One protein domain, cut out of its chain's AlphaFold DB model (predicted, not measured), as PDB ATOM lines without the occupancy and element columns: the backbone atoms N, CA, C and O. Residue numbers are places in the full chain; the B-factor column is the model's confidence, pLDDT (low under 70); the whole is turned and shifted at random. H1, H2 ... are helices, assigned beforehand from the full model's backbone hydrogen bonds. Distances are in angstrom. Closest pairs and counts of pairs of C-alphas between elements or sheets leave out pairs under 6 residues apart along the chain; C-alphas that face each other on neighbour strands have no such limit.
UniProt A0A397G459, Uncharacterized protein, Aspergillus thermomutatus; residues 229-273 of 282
ATOM      1  N   LYS A 229      14.628  22.557 -24.606       78.50
ATOM      2  CA  LYS A 229      14.018  22.714 -25.921       78.50
ATOM      3  C   LYS A 229      14.911  22.007 -26.928       78.50
ATOM      4  O   LYS A 229      16.134  22.099 -26.859       78.50
ATOM      5  N   LEU A 230      14.291  21.278 -27.847       68.31
ATOM      6  CA  LEU A 230      15.013  20.677 -28.957       68.31
ATOM      7  C   LEU A 230      15.619  21.820 -29.764       68.31
ATOM      8  O   LEU A 230      14.872  22.622 -30.324       68.31
ATOM      9  N   GLU A 231      16.948  21.914 -29.787       63.41
ATOM     10  CA  GLU A 231      17.634  22.831 -30.689       63.41
ATOM     11  C   GLU A 231      17.135  22.537 -32.103       63.41
ATOM     12  O   GLU A 231      17.246  21.416 -32.614       63.41
ATOM     13  N   THR A 232      16.494  23.533 -32.709       56.09
ATOM     14  CA  THR A 232      16.065  23.471 -34.096       56.09
ATOM     15  C   THR A 232      17.317  23.498 -34.953       56.09
ATOM     16  O   THR A 232      17.780  24.563 -35.326       56.09
ATOM     17  N   VAL A 233      17.840  22.306 -35.237       55.66
ATOM     18  CA  VAL A 233      18.763  22.015 -36.335       55.66
ATOM     19  C   VAL A 233      20.077  22.804 -36.251       55.66
ATOM     20  O   VAL A 233      20.179  23.940 -36.698       55.66
ATOM     21  N   LEU A 234      21.139  22.144 -35.775       57.00
ATOM     22  CA  LEU A 234      22.497  22.482 -36.212       57.00
ATOM     23  C   LEU A 234      22.474  22.488 -37.747       57.00
ATOM     24  O   LEU A 234      22.246  21.430 -38.339       57.00
ATOM     25  N   ALA A 235      22.646  23.662 -38.361       58.56
ATOM     26  CA  ALA A 235      22.469  23.909 -39.798       58.56
ATOM     27  C   ALA A 235      23.267  22.946 -40.704       58.56
ATOM     28  O   ALA A 235      22.923  22.759 -41.868       58.56
ATOM     29  N   ASP A 236      24.269  22.268 -40.141       64.25
ATOM     30  CA  ASP A 236      25.188  21.375 -40.842       64.25
ATOM     31  C   ASP A 236      24.831  19.878 -40.747       64.25
ATOM     32  O   ASP A 236      25.523  19.041 -41.335       64.25
ATOM     33  N   LYS A 237      23.775  19.488 -40.009       68.00
ATOM     34  CA  LYS A 237      23.402  18.070 -39.829       68.00
ATOM     35  C   LYS A 237      22.232  17.639 -40.729       68.00
ATOM     36  O   LYS A 237      21.267  18.381 -40.892       68.00
ATOM     37  N   PRO A 238      22.257  16.404 -41.276       73.19
ATOM     38  CA  PRO A 238      21.184  15.897 -42.129       73.19
ATOM     39  C   PRO A 238      19.838  15.832 -41.392       73.19
ATOM     40  O   PRO A 238      19.764  15.379 -40.249       73.19
ATOM     41  N   THR A 239      18.750  16.190 -42.083       77.44
ATOM     42  CA  THR A 239      17.365  16.246 -41.564       77.44
ATOM     43  C   THR A 239      16.911  14.951 -40.877       77.44
ATOM     44  O   THR A 239      16.130  14.980 -39.926       77.44
ATOM     45  N   VAL A 240      17.439  13.802 -41.308       80.56
ATOM     46  CA  VAL A 240      17.173  12.490 -40.694       80.56
ATOM     47  C   VAL A 240      17.651  12.440 -39.238       80.56
ATOM     48  O   VAL A 240      16.930  11.941 -38.374       80.56
ATOM     49  N   LEU A 241      18.826  13.005 -38.937       81.94
ATOM     50  CA  LEU A 241      19.340  13.067 -37.566       81.94
ATOM     51  C   LEU A 241      18.490  13.986 -36.689       81.94
ATOM     52  O   LEU A 241      18.293  13.675 -35.519       81.94
ATOM     53  N   ALA A 242      17.926  15.060 -37.244       80.44
ATOM     54  CA  ALA A 242      17.018  15.935 -36.503       80.44
ATOM     55  C   ALA A 242      15.745  15.189 -36.053       80.44
ATOM     56  O   ALA A 242      15.338  15.295 -34.894       80.44
ATOM     57  N   GLY A 243      15.158  14.368 -36.934       83.06
ATOM     58  CA  GLY A 243      14.013  13.516 -36.592       83.06
ATOM     59  C   GLY A 243      14.350  12.458 -35.535       83.06
ATOM     60  O   GLY A 243      13.593  12.255 -34.584       83.06
ATOM     61  N   VAL A 244      15.521  11.826 -35.658       86.38
ATOM     62  CA  VAL A 244      16.031  10.857 -34.676       86.38
ATOM     63  C   VAL A 244      16.239  11.506 -33.308       86.38
ATOM     64  O   VAL A 244      15.749  10.983 -32.309       86.38
ATOM     65  N   LEU A 245      16.916  12.656 -33.249       84.88
ATOM     66  CA  LEU A 245      17.187  13.380 -32.005       84.88
ATOM     67  C   LEU A 245      15.898  13.793 -31.296       84.88
ATOM     68  O   LEU A 245      15.775  13.597 -30.089       84.88
ATOM     69  N   LYS A 246      14.907  14.290 -32.046       85.31
ATOM     70  CA  LYS A 246      13.577  14.610 -31.511       85.31
ATOM     71  C   LYS A 246      12.927  13.396 -30.842       85.31
ATOM     72  O   LYS A 246      12.446  13.503 -29.716       85.31
ATOM     73  N   ASN A 247      12.955  12.236 -31.496       87.12
ATOM     74  CA  ASN A 247      12.365  11.012 -30.952       87.12
ATOM     75  C   ASN A 247      13.137  10.471 -29.741       87.12
ATOM     76  O   ASN A 247      12.519  10.020 -28.778       87.12
ATOM     77  N   LEU A 248      14.472  10.531 -29.765       86.12
ATOM     78  CA  LEU A 248      15.309  10.094 -28.646       86.12
ATOM     79  C   LEU A 248      15.132  10.985 -27.414       86.12
ATOM     80  O   LEU A 248      15.069  10.473 -26.302       86.12
ATOM     81  N   ASN A 249      15.019  12.300 -27.603       82.94
ATOM     82  CA  ASN A 249      14.843  13.246 -26.503       82.94
ATOM     83  C   ASN A 249      13.453  13.157 -25.863       82.94
ATOM     84  O   ASN A 249      13.337  13.301 -24.648       82.94
ATOM     85  N   ASN A 250      12.417  12.860 -26.654       84.94
ATOM     86  CA  ASN A 250      11.061  12.634 -26.146       84.94
ATOM     87  C   ASN A 250      10.893  11.267 -25.465       84.94
ATOM     88  O   ASN A 250       9.878  11.028 -24.816       84.94
ATOM     89  N   ASN A 251      11.856  10.354 -25.623       86.88
ATOM     90  CA  ASN A 251      11.771   9.013 -25.073       86.88
ATOM     91  C   ASN A 251      12.713   8.839 -23.876       86.88
ATOM     92  O   ASN A 251      13.917   8.606 -24.016       86.88
ATOM     93  N   GLU A 252      12.135   8.871 -22.676       83.06
ATOM     94  CA  GLU A 252      12.878   8.717 -21.423       83.06
ATOM     95  C   GLU A 252      13.652   7.399 -21.334       83.06
ATOM     96  O   GLU A 252      14.723   7.360 -20.728       83.06
ATOM     97  N   THR A 253      13.177   6.325 -21.971       86.94
ATOM     98  CA  THR A 253      13.856   5.018 -21.923       86.94
ATOM     99  C   THR A 253      15.238   5.049 -22.578       86.94
ATOM    100  O   THR A 253      16.176   4.422 -22.086       86.94
ATOM    101  N   TYR A 254      15.404   5.825 -23.651       84.25
ATOM    102  CA  TYR A 254      16.697   5.983 -24.321       84.25
ATOM    103  C   TYR A 254      17.625   6.926 -23.559       84.25
ATOM    104  O   TYR A 254      18.843   6.725 -23.566       84.25
ATOM    105  N   ARG A 255      17.052   7.926 -22.881       80.19
ATOM    106  CA  ARG A 255      17.797   8.899 -22.080       80.19
ATOM    107  C   ARG A 255      18.323   8.288 -20.781       80.19
ATOM    108  O   ARG A 255      19.509   8.407 -20.496       80.19
ATOM    109  N   THR A 256      17.469   7.601 -20.028       77.31
ATOM    110  CA  THR A 256      17.824   6.962 -18.745       77.31
ATOM    111  C   THR A 256      18.844   5.842 -18.916       77.31
ATOM    112  O   THR A 256      19.752   5.711 -18.104       77.31
ATOM    113  N   ALA A 257      18.753   5.069 -20.001       81.75
ATOM    114  CA  ALA A 257      19.698   3.995 -20.286       81.75
ATOM    115  C   ALA A 257      21.050   4.482 -20.849       81.75
ATOM    116  O   ALA A 257      21.917   3.653 -21.116       81.75
ATOM    117  N   GLY A 258      21.216   5.787 -21.114       81.12
ATOM    118  CA  GLY A 258      22.423   6.341 -21.740       81.12
ATOM    119  C   GLY A 258      22.669   5.848 -23.174       81.12
ATOM    120  O   GLY A 258      23.778   5.959 -23.689       81.12
ATOM    121  N   LYS A 259      21.649   5.280 -23.829       86.25
ATOM    122  CA  LYS A 259      21.761   4.662 -25.164       86.25
ATOM    123  C   LYS A 259      21.533   5.646 -26.305       86.25
ATOM    124  O   LYS A 259      21.789   5.302 -27.456       86.25
ATOM    125  N   SER A 260      21.049   6.852 -26.010       85.94
ATOM    126  CA  SER A 260      20.835   7.896 -27.016       85.94
ATOM    127  C   SER A 260      22.126   8.227 -27.769       85.94
ATOM    128  O   SER A 260      22.117   8.245 -28.996       85.94
ATOM    129  N   SER A 261      23.250   8.388 -27.063       85.25
ATOM    130  CA  SER A 261      24.559   8.653 -27.675       85.25
ATOM    131  C   SER A 261      25.027   7.495 -28.559       85.25
ATOM    132  O   SER A 261      25.423   7.722 -29.696       85.25
ATOM    133  N   GLN A 262      24.906   6.253 -28.081       88.56
ATOM    134  CA  GLN A 262      25.269   5.045 -28.835       88.56
ATOM    135  C   GLN A 262      24.430   4.874 -30.109       88.56
ATOM    136  O   GLN A 262      24.924   4.415 -31.137       88.56
ATOM    137  N   PHE A 263      23.147   5.239 -30.052       89.06
ATOM    138  CA  PHE A 263      22.277   5.218 -31.221       89.06
ATOM    139  C   PHE A 263      22.711   6.268 -32.246       89.06
ATOM    140  O   PHE A 263      22.860   5.950 -33.424       89.06
ATOM    141  N   ILE A 264      22.950   7.505 -31.797       87.88
ATOM    142  CA  ILE A 264      23.367   8.613 -32.665       87.88
ATOM    143  C   ILE A 264      24.690   8.283 -33.357       87.88
ATOM    144  O   ILE A 264      24.764   8.380 -34.579       87.88
ATOM    145  N   THR A 265      25.695   7.804 -32.617       89.44
ATOM    146  CA  THR A 265      27.001   7.445 -33.195       89.44
ATOM    147  C   THR A 265      26.876   6.334 -34.232       89.44
ATOM    148  O   THR A 265      27.532   6.377 -35.276       89.44
ATOM    149  N   LYS A 266      25.992   5.350 -34.012       90.56
ATOM    150  CA  LYS A 266      25.763   4.291 -34.998       90.56
ATOM    151  C   LYS A 266      25.081   4.819 -36.258       90.56
ATOM    152  O   LYS A 266      25.502   4.449 -37.353       90.56
ATOM    153  N   VAL A 267      24.077   5.684 -36.129       89.44
ATOM    154  CA  VAL A 267      23.415   6.303 -37.289       89.44
ATOM    155  C   VAL A 267      24.397   7.175 -38.069       89.44
ATOM    156  O   VAL A 267      24.486   7.030 -39.286       89.44
ATOM    157  N   GLU A 268      25.191   8.004 -37.390       87.62
ATOM    158  CA  GLU A 268      26.240   8.816 -38.018       87.62
ATOM    159  C   GLU A 268      27.255   7.931 -38.766       87.62
ATOM    160  O   GLU A 268      27.586   8.224 -39.915       87.62
ATOM    161  N   SER A 269      27.659   6.785 -38.194       89.44
ATOM    162  CA  SER A 269      28.561   5.838 -38.870       89.44
ATOM    163  C   SER A 269      27.976   5.243 -40.159       89.44
ATOM    164  O   SER A 269      28.686   5.097 -41.151       89.44
ATOM    165  N   LEU A 270      26.677   4.923 -40.177       88.88
ATOM    166  CA  LEU A 270      26.004   4.363 -41.353       88.88
ATOM    167  C   LEU A 270      25.788   5.424 -42.440       88.88
ATOM    168  O   LEU A 270      25.931   5.128 -43.624       88.88
ATOM    169  N   LEU A 271      25.488   6.662 -42.039       85.06
ATOM    170  CA  LEU A 271      25.367   7.792 -42.960       85.06
ATOM    171  C   LEU A 271      26.712   8.145 -43.608       85.06
ATOM    172  O   LEU A 271      26.746   8.465 -44.794       85.06
ATOM    173  N   ALA A 272      27.815   8.044 -42.860       83.38
ATOM    174  CA  ALA A 272      29.158   8.247 -43.395       83.38
ATOM    175  C   ALA A 272      29.550   7.159 -44.414       83.38
ATOM    176  O   ALA A 272      30.102   7.480 -45.462       83.38
ATOM    177  N   LEU A 273      29.211   5.891 -44.146       82.56
ATOM    178  CA  LEU A 273      29.477   4.759 -45.047       82.56
ATOM    179  C   LEU A 273      28.672   4.809 -46.356       82.56
ATOM    180  O   LEU A 273      29.131   4.306 -47.376       82.56
TER     181      LEU A 273
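This is residues 229 to 273 of the 282 residues of an uncharacterized protein of Aspergillus thermomutatus (UniProt A0A397G459). Two helices, H1 and H3, lie side by side and run opposite ways like the arms of a narrow U, with the short helix H2 at the turn between them. Before them, residues 229 to 238 run as an unnamed stretch along H1, on its side away from H3, and the chain then folds back into H1. The printed part has 45 residues, 32 of them in the three named helices, in the order H1, H2, H3; there is no named strand, and the class is all helix. The whole is compact, with a radius of gyration of the C-alphas of 10.7 A, and flat, spanning 27 by 24 by 11 A.

Start at C-alpha 229, at (14.018, 22.714, -25.921), and go through the unnamed stretch to C-alpha 239 at (17.365, 16.246, -41.564), where H1 begins. H1 takes residues 239 to 250 and is 17.0 A long. H2 takes residues 252 to 256, 5.9 A. H3, the longest helix, takes residues 259 to 273, 21.3 A; find its last C-alpha at (29.477, 4.759, -45.047).

Look first at H1 and H3: they touch, at a shallow tilt of 10 degrees, opposite ways, and their closest C-alphas, those of Leu 248 and Ser 260, are 6.2 A apart. H1 and H2 only just touch, and only at the corner by their link, with 3 pairs of C-alphas within 8 A; H1 does so with residues 248 to 249 alone, and the closest C-alphas, of Leu 248 and Tyr 254, are 6.1 A apart. H2 and H3 are close but not clearly touching; their closest C-alphas, of Tyr 254 and Ser 260, are 5.3 A apart. In H1, H2 and H3 every O i to N i+4 pair is within hydrogen-bond range.

The two C-alphas farthest apart, of Lys 229 and Leu 273, are 30.4 A apart. The printed part has no cut, and the links H1 to H2 and H2 to H3 are tight. The mean pLDDT of the printed part is 80.3; look for values under 70 at residues 230 to 237.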